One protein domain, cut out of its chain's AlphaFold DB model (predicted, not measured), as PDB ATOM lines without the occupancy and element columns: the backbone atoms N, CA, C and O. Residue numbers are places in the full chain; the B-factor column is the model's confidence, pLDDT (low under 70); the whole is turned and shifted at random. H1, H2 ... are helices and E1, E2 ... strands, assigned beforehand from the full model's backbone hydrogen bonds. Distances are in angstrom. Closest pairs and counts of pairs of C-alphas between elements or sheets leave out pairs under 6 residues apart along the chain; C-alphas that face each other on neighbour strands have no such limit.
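Overview. This is residues 109 to 146 and 167 to 239 of the 1630 residues of the protein "DNA polymerase" of Candida albicans (strain SC5314 / ATCC MYA-2876) (UniProt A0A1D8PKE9). A small, strongly twisted sheet of three strands has two helices packed on one face, H1 crossing the strands near E2 and H2 running along E1 and E3, the two helices about at right angles. From this compact body a loop, residues 222 to 231, sticks out, and the stretch after it comes back to the sheet, where residues 237 to 238 pair with E1. The printed part has 111 residues with two named helices and three named strands, in the order E1 H1 E2 E3 H2, class mixed; the sheet's order is E1 E3 E2, antiparallel. The whole is compact, with a radius of gyration of the C-alphas of 14.5 A and spans of 44 by 37 by 27 A.

Arrangement. E1, residues 109 to 112, is an edge strand and the antiparallel neighbour of E3, residues 190 to 197, at 147 degrees; N 111 and O 193 are 3.0 A apart, within hydrogen-bond range. On its other side E3 forms a hairpin with the second edge strand, E2, residues 171 to 181, antiparallel at 151 degrees, with N 194 and O 175 at 2.8 A. E2 bends by 82 degrees at residue 178. Helices H1, residues 124 to 146, and H2, residues 200 to 211, are on one face of the sheet, an arrangement of two layers, one of strands and one of helices. H1 has a height over the sheet of 10.3 A, lies over E2 and only just over E3, where 3 of its C-alphas fall, and runs across the strands, at 73 degrees to E2 on the local plane. The closest C-alphas of H1 and E2 are those of Glu 135 and Ile 171, 6.0 A apart. H2, at a height of 9.3 A, lies over E1 and E3 and runs along the strands, at 6 degrees to E1 on the local plane; its closest C-alphas with E1 are Lys 203 and Ile 109, 7.2 A. H1 and H2 are close but not clearly touching, Leu 138 and Leu 206 having the closest C-alphas at 7.3 A, and are about perpendicular at 83 degrees. Of the O i to N i+4 pairs, 18 of 19 in H1 and 6 of 8 in H2 are within hydrogen-bond range.

Along the chain. E1 begins at C-alpha 109, (42.454, 43.216, -33.784), and is 10.4 A long. H1 measures 33.6 A, E2 23.5 A, E3 22.2 A and H2 17.6 A, ending at C-alpha 211, (48.239, 35.959, -42.057). Residues 212 to 239 hold no named element.

Size, cuts and confidence. The farthest C-alphas, Lys 146 and Leu 187, are 45.2 A apart. Residues 147 to 166 are not printed, and C-alphas 146 and 167 are 21.6 A apart across this cut. The link from E1 to H1 is long, with 11 residues. Mean pLDDT of the printed part is 82.9, and residues 144 to 146, 219 and 221 to 234 are under 70.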
ATOM      1  N   ILE A 109      41.272  43.067 -32.916       96.40
ATOM      2  CA  ILE A 109      42.454  43.216 -33.784       96.40
ATOM      3  C   ILE A 109      42.250  44.389 -34.738       96.40
ATOM      4  O   ILE A 109      41.109  44.759 -35.009       96.40
ATOM      5  N   TYR A 110      43.338  44.913 -35.304       96.02
ATOM      6  CA  TYR A 110      43.252  45.790 -36.473       96.02
ATOM      7  C   TYR A 110      43.818  45.108 -37.717       96.02
ATOM      8  O   TYR A 110      44.762  44.316 -37.625       96.02
ATOM      9  N   VAL A 111      43.259  45.443 -38.877       93.71
ATOM     10  CA  VAL A 111      43.680  44.954 -40.199       93.71
ATOM     11  C   VAL A 111      43.695  46.126 -41.184       93.71
ATOM     12  O   VAL A 111      42.871  47.035 -41.063       93.71
ATOM     13  N   ASP A 112      44.631  46.136 -42.139       89.73
ATOM     14  CA  ASP A 112      44.713  47.175 -43.180       89.73
ATOM     15  C   ASP A 112      43.368  47.386 -43.911       89.73
ATOM     16  O   ASP A 112      42.765  46.435 -44.415       89.73
ATOM     17  N   CYS A 113      42.926  48.643 -44.045       87.90
ATOM     18  CA  CYS A 113      41.842  49.001 -44.960       87.90
ATOM     19  C   CYS A 113      42.419  49.515 -46.289       87.90
ATOM     20  O   CYS A 113      43.153  50.505 -46.334       87.90
ATOM     21  N   HIS A 114      42.075  48.827 -47.382       81.89
ATOM     22  CA  HIS A 114      42.518  49.131 -48.750       81.89
ATOM     23  C   HIS A 114      41.420  49.782 -49.617       81.89
ATOM     24  O   HIS A 114      41.586  49.889 -50.833       81.89
ATOM     25  N   GLU A 115      40.286  50.183 -49.030       81.01
ATOM     26  CA  GLU A 115      39.206  50.825 -49.783       81.01
ATOM     27  C   GLU A 115      39.628  52.228 -50.260       81.01
ATOM     28  O   GLU A 115      40.335  52.965 -49.572       81.01
ATOM     29  N   THR A 116      39.225  52.584 -51.480       74.83
ATOM     30  CA  THR A 116      39.620  53.826 -52.168       74.83
ATOM     31  C   THR A 116      38.458  54.791 -52.395       74.83
ATOM     32  O   THR A 116      38.667  55.880 -52.940       74.83
ATOM     33  N   ASP A 117      37.253  54.374 -52.014       78.85
ATOM     34  CA  ASP A 117      36.009  55.136 -51.964       78.85
ATOM     35  C   ASP A 117      35.593  55.271 -50.491       78.85
ATOM     36  O   ASP A 117      35.004  54.361 -49.906       78.85
ATOM     37  N   PHE A 118      35.974  56.384 -49.858       78.42
ATOM     38  CA  PHE A 118      35.801  56.552 -48.412       78.42
ATOM     39  C   PHE A 118      34.331  56.736 -48.013       78.42
ATOM     40  O   PHE A 118      33.976  56.396 -46.890       78.42
ATOM     41  N   THR A 119      33.458  57.164 -48.929       78.95
ATOM     42  CA  THR A 119      32.006  57.228 -48.699       78.95
ATOM     43  C   THR A 119      31.378  55.870 -48.374       78.95
ATOM     44  O   THR A 119      30.370  55.829 -47.675       78.95
ATOM     45  N   LYS A 120      31.985  54.747 -48.784       81.96
ATOM     46  CA  LYS A 120      31.550  53.408 -48.339       81.96
ATOM     47  C   LYS A 120      31.884  53.111 -46.880       81.96
ATOM     48  O   LYS A 120      31.208  52.299 -46.265       81.96
ATOM     49  N   LEU A 121      32.926  53.739 -46.334       82.17
ATOM     50  CA  LEU A 121      33.376  53.515 -44.957       82.17
ATOM     51  C   LEU A 121      32.491  54.237 -43.928       82.17
ATOM     52  O   LEU A 121      32.505  53.853 -42.765       82.17
ATOM     53  N   GLU A 122      31.717  55.243 -44.357       80.81
ATOM     54  CA  GLU A 122      30.629  55.860 -43.575       80.81
ATOM     55  C   GLU A 122      29.273  55.139 -43.769       80.81
ATOM     56  O   GLU A 122      28.287  55.548 -43.167       80.81
ATOM     57  N   ASN A 123      29.185  54.089 -44.604       85.99
ATOM     58  CA  ASN A 123      27.932  53.373 -44.866       85.99
ATOM     59  C   ASN A 123      27.810  52.100 -44.006       85.99
ATOM     60  O   ASN A 123      28.491  51.099 -44.257       85.99
ATOM     61  N   ASP A 124      26.879  52.118 -43.052       84.66
ATOM     62  CA  ASP A 124      26.587  51.002 -42.145       84.66
ATOM     63  C   ASP A 124      26.257  49.684 -42.872       84.66
ATOM     64  O   ASP A 124      26.689  48.620 -42.424       84.66
ATOM     65  N   ASP A 125      25.575  49.718 -44.025       86.71
ATOM     66  CA  ASP A 125      25.254  48.506 -44.797       86.71
ATOM     67  C   ASP A 125      26.518  47.812 -45.334       86.71
ATOM     68  O   ASP A 125      26.592  46.582 -45.404       86.71
ATOM     69  N   PHE A 126      27.548  48.589 -45.684       89.13
ATOM     70  CA  PHE A 126      28.827  48.052 -46.149       89.13
ATOM     71  C   PHE A 126      29.637  47.445 -44.995       89.13
ATOM     72  O   PHE A 126      30.220  46.367 -45.137       89.13
ATOM     73  N   ILE A 127      29.622  48.090 -43.827       89.62
ATOM     74  CA  ILE A 127      30.236  47.565 -42.599       89.62
ATOM     75  C   ILE A 127      29.530  46.281 -42.132       89.62
ATOM     76  O   ILE A 127      30.186  45.315 -41.722       89.62
ATOM     77  N   LYS A 128      28.204  46.217 -42.270       88.56
ATOM     78  CA  LYS A 128      27.406  45.017 -42.009       88.56
ATOM     79  C   LYS A 128      27.762  43.876 -42.966       88.56
ATOM     80  O   LYS A 128      28.050  42.778 -42.503       88.56
ATOM     81  N   LEU A 129      27.884  44.149 -44.268       90.72
ATOM     82  CA  LEU A 129      28.329  43.166 -45.267       90.72
ATOM     83  C   LEU A 129      29.720  42.577 -44.945       90.72
ATOM     84  O   LEU A 129      29.944  41.377 -45.113       90.72
ATOM     85  N   ILE A 130      30.655  43.400 -44.451       90.55
ATOM     86  CA  ILE A 130      31.967  42.936 -43.964       90.55
ATOM     87  C   ILE A 130      31.817  42.055 -42.714       90.55
ATOM     88  O   ILE A 130      32.479  41.021 -42.605       90.55
ATOM     89  N   THR A 131      30.952  42.455 -41.781       91.54
ATOM     90  CA  THR A 131      30.673  41.718 -40.539       91.54
ATOM     91  C   THR A 131      30.113  40.327 -40.835       91.54
ATOM     92  O   THR A 131      30.653  39.340 -40.337       91.54
ATOM     93  N   ASP A 132      29.110  40.232 -41.709       90.12
ATOM     94  CA  ASP A 132      28.458  38.973 -42.087       90.12
ATOM     95  C   ASP A 132      29.422  38.029 -42.834       90.12
ATOM     96  O   ASP A 132      29.416  36.812 -42.616       90.12
ATOM     97  N   TYR A 133      30.321  38.577 -43.663       91.33
ATOM     98  CA  TYR A 133      31.382  37.805 -44.315       91.33
ATOM     99  C   TYR A 133      32.374  37.212 -43.298       91.33
ATOM    100  O   TYR A 133      32.678  36.019 -43.351       91.33
ATOM    101  N   LEU A 134      32.854  38.019 -42.346       92.20
ATOM    102  CA  LEU A 134      33.786  37.566 -41.306       92.20
ATOM    103  C   LEU A 134      33.160  36.529 -40.363       92.20
ATOM    104  O   LEU A 134      33.828  35.562 -39.989       92.20
ATOM    105  N   GLU A 135      31.885  36.706 -40.017       91.80
ATOM    106  CA  GLU A 135      31.091  35.751 -39.241       91.80
ATOM    107  C   GLU A 135      31.001  34.396 -39.968       91.80
ATOM    108  O   GLU A 135      31.323  33.354 -39.392       91.80
ATOM    109  N   THR A 136      30.658  34.419 -41.263       89.93
ATOM    110  CA  THR A 136      30.539  33.218 -42.109       89.93
ATOM    111  C   THR A 136      31.858  32.449 -42.202       89.93
ATOM    112  O   THR A 136      31.889  31.240 -41.967       89.93
ATOM    113  N   VAL A 137      32.972  33.136 -42.484       89.02
ATOM    114  CA  VAL A 137      34.281  32.476 -42.640       89.02
ATOM    115  C   VAL A 137      34.794  31.890 -41.317       89.02
ATOM    116  O   VAL A 137      35.437  30.835 -41.314       89.02
ATOM    117  N   LEU A 138      34.507  32.525 -40.175       89.81
ATOM    118  CA  LEU A 138      34.811  31.925 -38.875       89.81
ATOM    119  C   LEU A 138      33.946  30.684 -38.618       89.81
ATOM    120  O   LEU A 138      34.496  29.662 -38.198       89.81
ATOM    121  N   GLU A 139      32.647  30.714 -38.937       89.45
ATOM    122  CA  GLU A 139      31.771  29.540 -38.808       89.45
ATOM    123  C   GLU A 139      32.275  28.355 -39.662       89.45
ATOM    124  O   GLU A 139      32.438  27.243 -39.148       89.45
ATOM    125  N   GLU A 140      32.616  28.589 -40.934       86.67
ATOM    126  CA  GLU A 140      33.223  27.587 -41.826       86.67
ATOM    127  C   GLU A 140      34.552  27.050 -41.278       86.67
ATOM    128  O   GLU A 140      34.768  25.834 -41.212       86.67
ATOM    129  N   SER A 141      35.436  27.940 -40.811       86.31
ATOM    130  CA  SER A 141      36.735  27.545 -40.267       86.31
ATOM    131  C   SER A 141      36.630  26.666 -39.018       86.31
ATOM    132  O   SER A 141      37.573  25.912 -38.753       86.31
ATOM    133  N   PHE A 142      35.577  26.791 -38.208       82.95
ATOM    134  CA  PHE A 142      35.383  25.921 -37.047       82.95
ATOM    135  C   PHE A 142      34.712  24.593 -37.437       82.95
ATOM    136  O   PHE A 142      35.115  23.548 -36.920       82.95
ATOM    137  N   LYS A 143      33.793  24.588 -38.417       79.01
ATOM    138  CA  LYS A 143      33.192  23.357 -38.976       79.01
ATOM    139  C   LYS A 143      34.236  22.406 -39.575       79.01
ATOM    140  O   LYS A 143      34.209  21.212 -39.282       79.01
ATOM    141  N   TYR A 144      35.204  22.933 -40.331       61.88
ATOM    142  CA  TYR A 144      36.282  22.134 -40.943       61.88
ATOM    143  C   TYR A 144      37.200  21.449 -39.910       61.88
ATOM    144  O   TYR A 144      37.925  20.509 -40.224       61.88
ATOM    145  N   ARG A 145      37.198  21.920 -38.653       59.35
ATOM    146  CA  ARG A 145      38.038  21.362 -37.584       59.35
ATOM    147  C   ARG A 145      37.374  20.179 -36.875       59.35
ATOM    148  O   ARG A 145      38.066  19.195 -36.629       59.35
ATOM    149  N   LYS A 146      36.051  20.244 -36.632       55.65
ATOM    150  CA  LYS A 146      35.249  19.132 -36.065       55.65
ATOM    151  C   LYS A 146      35.345  17.847 -36.912       55.65
ATOM    152  O   LYS A 146      35.188  16.760 -36.381       55.65
ATOM    153  N   GLN A 167      21.161  35.750 -34.649       82.94
ATOM    154  CA  GLN A 167      22.174  36.159 -33.659       82.94
ATOM    155  C   GLN A 167      23.615  35.831 -34.085       82.94
ATOM    156  O   GLN A 167      23.904  34.717 -34.530       82.94
ATOM    157  N   ARG A 168      24.531  36.787 -33.875       89.28
ATOM    158  CA  ARG A 168      25.978  36.639 -34.133       89.28
ATOM    159  C   ARG A 168      26.680  35.881 -32.999       89.28
ATOM    160  O   ARG A 168      26.332  36.039 -31.828       89.28
ATOM    161  N   LYS A 169      27.681  35.070 -33.341       90.06
ATOM    162  CA  LYS A 169      28.453  34.199 -32.440       90.06
ATOM    163  C   LYS A 169      29.935  34.576 -32.352       90.06
ATOM    164  O   LYS A 169      30.525  34.396 -31.288       90.06
ATOM    165  N   TYR A 170      30.546  35.091 -33.421       93.55
ATOM    166  CA  TYR A 170      31.995  35.324 -33.474       93.55
ATOM    167  C   TYR A 170      32.389  36.810 -33.432       93.55
ATOM    168  O   TYR A 170      33.273  37.180 -32.650       93.55
ATOM    169  N   ILE A 171      31.749  37.658 -34.243       94.22
ATOM    170  CA  ILE A 171      32.064  39.084 -34.405       94.22
ATOM    171  C   ILE A 171      31.107  39.958 -33.579       94.22
ATOM    172  O   ILE A 171      29.890  39.931 -33.765       94.22
ATOM    173  N   ALA A 172      31.671  40.790 -32.701       91.23
ATOM    174  CA  ALA A 172      30.934  41.758 -31.889       91.23
ATOM    175  C   ALA A 172      30.632  43.039 -32.683       91.23
ATOM    176  O   ALA A 172      29.487  43.485 -32.749       91.23
ATOM    177  N   ASN A 173      31.652  43.611 -33.328       91.16
ATOM    178  CA  ASN A 173      31.526  44.796 -34.175       91.16
ATOM    179  C   ASN A 173      32.699  44.902 -35.165       91.16
ATOM    180  O   ASN A 173      33.784  44.379 -34.897       91.16
ATOM    181  N   VAL A 174      32.502  45.625 -36.267       92.90
ATOM    182  CA  VAL A 174      33.573  46.072 -37.162       92.90
ATOM    183  C   VAL A 174      33.504  47.592 -37.252       92.90
ATOM    184  O   VAL A 174      32.523  48.139 -37.734       92.90
ATOM    185  N   SER A 175      34.552  48.274 -36.806       92.72
ATOM    186  CA  SER A 175      34.650  49.739 -36.827       92.72
ATOM    187  C   SER A 175      35.775  50.184 -37.761       92.72
ATOM    188  O   SER A 175      36.749  49.454 -37.957       92.72
ATOM    189  N   VAL A 176      35.699  51.400 -38.303       92.86
ATOM    190  CA  VAL A 176      36.787  52.003 -39.094       92.86
ATOM    191  C   VAL A 176      37.495  53.071 -38.263       92.86
ATOM    192  O   VAL A 176      36.851  53.935 -37.673       92.86
ATOM    193  N   CYS A 177      38.827  53.041 -38.230       93.56
ATOM    194  CA  CYS A 177      39.637  54.087 -37.605       93.56
ATOM    195  C   CYS A 177      40.837  54.487 -38.463       93.56
ATOM    196  O   CYS A 177      41.224  53.791 -39.407       93.56
ATOM    197  N   LYS A 178      41.456  55.616 -38.106       91.98
ATOM    198  CA  LYS A 178      42.735  56.074 -38.653       91.98
ATOM    199  C   LYS A 178      43.878  55.902 -37.643       91.98
ATOM    200  O   LYS A 178      43.707  56.113 -36.443       91.98
ATOM    201  N   GLY A 179      45.051  55.502 -38.122       93.79
ATOM    202  CA  GLY A 179      46.234  55.237 -37.296       93.79
ATOM    203  C   GLY A 179      47.512  55.169 -38.131       93.79
ATOM    204  O   GLY A 179      47.476  55.377 -39.346       93.79
ATOM    205  N   VAL A 180      48.652  54.897 -37.498       93.26
ATOM    206  CA  VAL A 180      49.937  54.701 -38.193       93.26
ATOM    207  C   VAL A 180      50.581  53.390 -37.716       93.26
ATOM    208  O   VAL A 180      50.702  53.182 -36.512       93.26
ATOM    209  N   PRO A 181      51.003  52.476 -38.611       93.83
ATOM    210  CA  PRO A 181      51.784  51.304 -38.220       93.83
ATOM    211  C   PRO A 181      53.104  51.704 -37.558       93.83
ATOM    212  O   PRO A 181      53.823  52.543 -38.098       93.83
ATOM    213  N   ILE A 182      53.477  51.066 -36.446       94.00
ATOM    214  CA  ILE A 182      54.767  51.356 -35.793       94.00
ATOM    215  C   ILE A 182      55.976  50.877 -36.618       94.00
ATOM    216  O   ILE A 182      57.088  51.364 -36.428       94.00
ATOM    217  N   TYR A 183      55.796  49.885 -37.494       93.22
ATOM    218  CA  TYR A 183      56.896  49.198 -38.172       93.22
ATOM    219  C   TYR A 183      57.280  49.907 -39.482       93.22
ATOM    220  O   TYR A 183      56.571  49.825 -40.489       93.22
ATOM    221  N   GLY A 184      58.427  50.586 -39.456       92.05
ATOM    222  CA  GLY A 184      58.940  51.436 -40.529       92.05
ATOM    223  C   GLY A 184      58.507  52.898 -40.391       92.05
ATOM    224  O   GLY A 184      57.410  53.200 -39.921       92.05
ATOM    225  N   PHE A 185      59.350  53.823 -40.848       92.89
ATOM    226  CA  PHE A 185      59.025  55.247 -40.891       92.89
ATOM    227  C   PHE A 185      57.936  55.527 -41.938       92.89
ATOM    228  O   PHE A 185      58.175  55.470 -43.145       92.89
ATOM    229  N   GLN A 186      56.725  55.837 -41.468       88.83
ATOM    230  CA  GLN A 186      55.561  56.179 -42.295       88.83
ATOM    231  C   GLN A 186      55.022  57.571 -41.923       88.83
ATOM    232  O   GLN A 186      54.997  57.939 -40.745       88.83
ATOM    233  N   LEU A 187      54.599  58.348 -42.926       84.26
ATOM    234  CA  LEU A 187      54.049  59.702 -42.774       84.26
ATOM    235  C   LEU A 187      52.573  59.731 -43.202       84.26
ATOM    236  O   LEU A 187      52.230  59.219 -44.276       84.26
ATOM    237  N   GLY A 188      51.727  60.363 -42.384       85.54
ATOM    238  CA  GLY A 188      50.290  60.475 -42.618       85.54
ATOM    239  C   GLY A 188      49.494  59.267 -42.124       85.54
ATOM    240  O   GLY A 188      49.921  58.116 -42.275       85.54
ATOM    241  N   TYR A 189      48.306  59.526 -41.579       88.35
ATOM    242  CA  TYR A 189      47.378  58.485 -41.143       88.35
ATOM    243  C   TYR A 189      46.936  57.553 -42.293       88.35
ATOM    244  O   TYR A 189      46.761  57.964 -43.444       88.35
ATOM    245  N   ARG A 190      46.716  56.276 -41.959       87.80
ATOM    246  CA  ARG A 190      46.107  55.238 -42.810       87.80
ATOM    247  C   ARG A 190      44.831  54.712 -42.149       87.80
ATOM    248  O   ARG A 190      44.713  54.782 -40.928       87.80
ATOM    249  N   PHE A 191      43.906  54.171 -42.941       90.34
ATOM    250  CA  PHE A 191      42.690  53.539 -42.428       90.34
ATOM    251  C   PHE A 191      42.900  52.064 -42.076       90.34
ATOM    252  O   PHE A 191      43.618  51.342 -42.773       90.34
ATOM    253  N   PHE A 192      42.214  51.623 -41.025       93.62
ATOM    254  CA  PHE A 192      42.205  50.252 -40.528       93.62
ATOM    255  C   PHE A 192      40.786  49.841 -40.145       93.62
ATOM    256  O   PHE A 192      40.005  50.658 -39.655       93.62
ATOM    257  N   TYR A 193      40.479  48.560 -40.324       94.29
ATOM    258  CA  TYR A 193      39.313  47.939 -39.704       94.29
ATOM    259  C   TYR A 193      39.697  47.465 -38.303       94.29
ATOM    260  O   TYR A 193      40.612  46.651 -38.169       94.29
ATOM    261  N   LYS A 194      39.000  47.947 -37.271       95.63
ATOM    262  CA  LYS A 194      39.007  47.369 -35.925       95.63
ATOM    263  C   LYS A 194      37.937  46.284 -35.881       95.63
ATOM    264  O   LYS A 194      36.751  46.586 -35.965       95.63
ATOM    265  N   ILE A 195      38.353  45.029 -35.764       95.50
ATOM    266  CA  ILE A 195      37.445  43.883 -35.680       95.50
ATOM    267  C   ILE A 195      37.372  43.460 -34.216       95.50
ATOM    268  O   ILE A 195      38.342  42.914 -33.683       95.50
ATOM    269  N   SER A 196      36.232  43.722 -33.582       95.28
ATOM    270  CA  SER A 196      35.917  43.343 -32.203       95.28
ATOM    271  C   SER A 196      35.192  41.995 -32.181       95.28
ATOM    272  O   SER A 196      34.310  41.734 -32.999       95.28
ATOM    273  N   LEU A 197      35.564  41.121 -31.250       95.15
ATOM    274  CA  LEU A 197      35.199  39.702 -31.210       95.15
ATOM    275  C   LEU A 197      34.446  39.361 -29.922       95.15
ATOM    276  O   LEU A 197      34.636  40.008 -28.897       95.15
ATOM    277  N   LEU A 198      33.639  38.302 -29.952       93.37
ATOM    278  CA  LEU A 198      32.849  37.858 -28.793       93.37
ATOM    279  C   LEU A 198      33.599  36.883 -27.866       93.37
ATOM    280  O   LEU A 198      33.152  36.636 -26.750       93.37
ATOM    281  N   SER A 199      34.760  36.365 -28.285       92.16
ATOM    282  CA  SER A 199      35.647  35.546 -27.444       92.16
ATOM    283  C   SER A 199      37.128  35.847 -27.717       92.16
ATOM    284  O   SER A 199      37.530  35.921 -28.886       92.16
ATOM    285  N   PRO A 200      37.990  35.939 -26.681       87.20
ATOM    286  CA  PRO A 200      39.440  36.064 -26.853       87.20
ATOM    287  C   PRO A 200      40.061  34.905 -27.646       87.20
ATOM    288  O   PRO A 200      41.067  35.096 -28.333       87.20
ATOM    289  N   LEU A 201      39.450  33.715 -27.592       88.13
ATOM    290  CA  LEU A 201      39.919  32.510 -28.284       88.13
ATOM    291  C   LEU A 201      39.911  32.691 -29.811       88.13
ATOM    292  O   LEU A 201      40.869  32.313 -30.496       88.13
ATOM    293  N   TYR A 202      38.871  33.346 -30.344       91.60
ATOM    294  CA  TYR A 202      38.686  33.564 -31.782       91.60
ATOM    295  C   TYR A 202      39.767  34.472 -32.379       91.60
ATOM    296  O   TYR A 202      40.125  34.312 -33.548       91.60
ATOM    297  N   LYS A 203      40.362  35.362 -31.569       91.33
ATOM    298  CA  LYS A 203      41.397  36.307 -32.010       91.33
ATOM    299  C   LYS A 203      42.592  35.618 -32.656       91.33
ATOM    300  O   LYS A 203      43.046  36.024 -33.726       91.33
ATOM    301  N   SER A 204      43.078  34.552 -32.022       87.71
ATOM    302  CA  SER A 204      44.229  33.788 -32.512       87.71
ATOM    303  C   SER A 204      43.955  33.133 -33.871       87.71
ATOM    304  O   SER A 204      44.831  33.111 -34.737       87.71
ATOM    305  N   ARG A 205      42.722  32.647 -34.087       90.33
ATOM    306  CA  ARG A 205      42.316  32.016 -35.345       90.33
ATOM    307  C   ARG A 205      42.092  33.043 -36.447       90.33
ATOM    308  O   ARG A 205      42.606  32.837 -37.542       90.33
ATOM    309  N   LEU A 206      41.396  34.143 -36.161       92.42
ATOM    310  CA  LEU A 206      41.141  35.193 -37.147       92.42
ATOM    311  C   LEU A 206      42.445  35.844 -37.631       92.42
ATOM    312  O   LEU A 206      42.663  35.962 -38.834       92.42
ATOM    313  N   ALA A 207      43.355  36.179 -36.710       91.60
ATOM    314  CA  ALA A 207      44.674  36.700 -37.064       91.60
ATOM    315  C   ALA A 207      45.453  35.727 -37.965       91.60
ATOM    316  O   ALA A 207      46.063  36.148 -38.945       91.60
ATOM    317  N   LYS A 208      45.381  34.421 -37.674       88.99
ATOM    318  CA  LYS A 208      46.008  33.382 -38.494       88.99
ATOM    319  C   LYS A 208      45.397  33.300 -39.904       88.99
ATOM    320  O   LYS A 208      46.150  33.227 -40.864       88.99
ATOM    321  N   LEU A 209      44.070  33.377 -40.040       89.53
ATOM    322  CA  LEU A 209      43.379  33.352 -41.340       89.53
ATOM    323  C   LEU A 209      43.770  34.545 -42.241       89.53
ATOM    324  O   LEU A 209      43.994  34.372 -43.439       89.53
ATOM    325  N   PHE A 210      43.934  35.743 -41.668       89.68
ATOM    326  CA  PHE A 210      44.502  36.887 -42.395       89.68
ATOM    327  C   PHE A 210      45.976  36.670 -42.768       89.68
ATOM    328  O   PHE A 210      46.356  36.873 -43.917       89.68
ATOM    329  N   GLN A 211      46.808  36.210 -41.827       86.27
ATOM    330  CA  GLN A 211      48.239  35.959 -42.057       86.27
ATOM    331  C   GLN A 211      48.513  34.860 -43.105       86.27
ATOM    332  O   GLN A 211      49.548  34.906 -43.768       86.27
ATOM    333  N   GLU A 212      47.607  33.890 -43.254       82.32
ATOM    334  CA  GLU A 212      47.648  32.831 -44.276       82.32
ATOM    335  C   GLU A 212      47.060  33.283 -45.634       82.32
ATOM    336  O   GLU A 212      47.042  32.501 -46.581       82.32
ATOM    337  N   ASN A 213      46.598  34.539 -45.755       77.92
ATOM    338  CA  ASN A 213      45.885  35.100 -46.915       77.92
ATOM    339  C   ASN A 213      44.643  34.290 -47.351       77.92
ATOM    340  O   ASN A 213      44.225  34.368 -48.507       77.92
ATOM    341  N   THR A 214      44.016  33.533 -46.440       79.09
ATOM    342  CA  THR A 214      42.775  32.792 -46.740       79.09
ATOM    343  C   THR A 214      41.544  33.702 -46.765       79.09
ATOM    344  O   THR A 214      40.499  33.308 -47.273       79.09
ATOM    345  N   ILE A 215      41.658  34.909 -46.204       81.96
ATOM    346  CA  ILE A 215      40.620  35.945 -46.158       81.96
ATOM    347  C   ILE A 215      41.184  37.220 -46.771       81.96
ATOM    348  O   ILE A 215      42.311  37.611 -46.465       81.96
ATOM    349  N   SER A 216      40.381  37.919 -47.573       77.50
ATOM    350  CA  SER A 216      40.667  39.295 -47.968       77.50
ATOM    351  C   SER A 216      39.409  40.147 -47.850       77.50
ATOM    352  O   SER A 216      38.351  39.764 -48.337       77.50
ATOM    353  N   LEU A 217      39.540  41.322 -47.229       81.39
ATOM    354  CA  LEU A 217      38.479  42.335 -47.194       81.39
ATOM    355  C   LEU A 217      38.454  43.202 -48.466       81.39
ATOM    356  O   LEU A 217      37.618  44.093 -48.611       81.39
ATOM    357  N   PHE A 218      39.382  42.974 -49.400       71.42
ATOM    358  CA  PHE A 218      39.490  43.760 -50.621       71.42
ATOM    359  C   PHE A 218      38.376  43.395 -51.612       71.42
ATOM    360  O   PHE A 218      38.256  42.243 -52.023       71.42
ATOM    361  N   ARG A 219      37.601  44.401 -52.044       64.87
ATOM    362  CA  ARG A 219      36.487  44.282 -53.010       64.87
ATOM    363  C   ARG A 219      35.283  43.438 -52.559       64.87
ATOM    364  O   ARG A 219      34.535  42.951 -53.408       64.87
ATOM    365  N   ILE A 220      35.037  43.326 -51.252       72.10
ATOM    366  CA  ILE A 220      33.724  42.887 -50.751       72.10
ATOM    367  C   ILE A 220      32.634  43.773 -51.392       72.10
ATOM    368  O   ILE A 220      32.793  44.987 -51.494       72.10
ATOM    369  N   GLY A 221      31.571  43.155 -51.914       62.31
ATOM    370  CA  GLY A 221      30.487  43.854 -52.617       62.31
ATOM    371  C   GLY A 221      30.769  44.297 -54.065       62.31
ATOM    372  O   GLY A 221      29.920  44.962 -54.649       62.31
ATOM    373  N   MET A 222      31.911  43.952 -54.683       64.39
ATOM    374  CA  MET A 222      32.119  44.188 -56.125       64.39
ATOM    375  C   MET A 222      31.736  42.976 -56.981       64.39
ATOM    376  O   MET A 222      32.127  41.845 -56.691       64.39
ATOM    377  N   GLU A 223      31.058  43.223 -58.103       51.67
ATOM    378  CA  GLU A 223      30.762  42.188 -59.096       51.67
ATOM    379  C   GLU A 223      32.042  41.550 -59.665       51.67
ATOM    380  O   GLU A 223      33.002  42.229 -60.052       51.67
ATOM    381  N   LYS A 224      32.046  40.214 -59.767       50.38
ATOM    382  CA  LYS A 224      33.151  39.449 -60.358       50.38
ATOM    383  C   LYS A 224      33.246  39.713 -61.866       50.38
ATOM    384  O   LYS A 224      32.660  38.982 -62.666       50.38
ATOM    385  N   LYS A 225      34.062  40.692 -62.272       52.36
ATOM    386  CA  LYS A 225      34.528  40.799 -63.665       52.36
ATOM    387  C   LYS A 225      35.262  39.510 -64.050       52.36
ATOM    388  O   LYS A 225      36.351  39.235 -63.543       52.36
ATOM    389  N   LYS A 226      34.653  38.715 -64.936       43.84
ATOM    390  CA  LYS A 226      35.281  37.521 -65.520       43.84
ATOM    391  C   LYS A 226      36.600  37.933 -66.202       43.84
ATOM    392  O   LYS A 226      36.658  38.986 -66.831       43.84
ATOM    393  N   ASN A 227      37.628  37.091 -66.075       47.13
ATOM    394  CA  ASN A 227      38.961  37.216 -66.695       47.13
ATOM    395  C   ASN A 227      39.977  38.201 -66.066       47.13
ATOM    396  O   ASN A 227      40.882  38.646 -66.767       47.13
ATOM    397  N   VAL A 228      39.921  38.493 -64.757       50.21
ATOM    398  CA  VAL A 228      41.063  39.135 -64.060       50.21
ATOM    399  C   VAL A 228      41.465  38.379 -62.790       50.21
ATOM    400  O   VAL A 228      40.827  38.507 -61.745       50.21
ATOM    401  N   THR A 229      42.566  37.632 -62.860       45.21
ATOM    402  CA  THR A 229      43.261  37.059 -61.700       45.21
ATOM    403  C   THR A 229      44.016  38.157 -60.947       45.21
ATOM    404  O   THR A 229      45.104  38.574 -61.338       45.21
ATOM    405  N   TYR A 230      43.427  38.643 -59.855       49.52
ATOM    406  CA  TYR A 230      44.078  39.568 -58.926       49.52
ATOM    407  C   TYR A 230      44.743  38.793 -57.786       49.52
ATOM    408  O   TYR A 230      44.056  38.103 -57.037       49.52
ATOM    409  N   ASN A 231      46.052  38.977 -57.597       52.57
ATOM    410  CA  ASN A 231      46.688  38.655 -56.320       52.57
ATOM    411  C   ASN A 231      46.328  39.768 -55.316       52.57
ATOM    412  O   ASN A 231      46.652  40.929 -55.594       52.57
ATOM    413  N   PRO A 232      45.660  39.474 -54.185       54.21
ATOM    414  CA  PRO A 232      45.440  40.474 -53.143       54.21
ATOM    415  C   PRO A 232      46.785  40.917 -52.539       54.21
ATOM    416  O   PRO A 232      47.683  40.092 -52.355       54.21
ATOM    417  N   GLU A 233      46.941  42.212 -52.221       58.90
ATOM    418  CA  GLU A 233      48.043  42.638 -51.343       58.90
ATOM    419  C   GLU A 233      47.853  41.949 -49.970       58.90
ATOM    420  O   GLU A 233      46.715  41.847 -49.498       58.90
ATOM    421  N   PRO A 234      48.926  41.430 -49.338       60.02
ATOM    422  CA  PRO A 234      48.813  40.704 -48.078       60.02
ATOM    423  C   PRO A 234      48.355  41.641 -46.958       60.02
ATOM    424  O   PRO A 234      48.997  42.659 -46.698       60.02
ATOM    425  N   ALA A 235      47.265  41.281 -46.282       73.26
ATOM    426  CA  ALA A 235      46.697  42.083 -45.205       73.26
ATOM    427  C   ALA A 235      47.532  41.930 -43.925       73.26
ATOM    428  O   ALA A 235      47.633  40.830 -43.368       73.26
ATOM    429  N   TYR A 236      48.129  43.017 -43.425       89.02
ATOM    430  CA  TYR A 236      48.841  42.965 -42.153       89.02
ATOM    431  C   TYR A 236      47.869  43.063 -40.975       89.02
ATOM    432  O   TYR A 236      46.878  43.793 -41.001       89.02
ATOM    433  N   VAL A 237      48.181  42.306 -39.921       93.73
ATOM    434  CA  VAL A 237      47.413  42.260 -38.672       93.73
ATOM    435  C   VAL A 237      48.170  43.011 -37.578       93.73
ATOM    436  O   VAL A 237      49.390  42.866 -37.435       93.73
ATOM    437  N   TYR A 238      47.440  43.774 -36.767       95.97
ATOM    438  CA  TYR A 238      47.968  44.576 -35.665       95.97
ATOM    439  C   TYR A 238      47.234  44.261 -34.350       95.97
ATOM    440  O   TYR A 238      46.072  43.856 -34.344       95.97
ATOM    441  N   GLU A 239      47.948  44.407 -33.232       95.29
ATOM    442  CA  GLU A 239      47.531  44.141 -31.839       95.29
ATOM    443  C   GLU A 239      46.973  42.730 -31.520       95.29
ATOM    444  O   GLU A 239      46.595  42.444 -30.383       95.29
TER     445      GLU A 239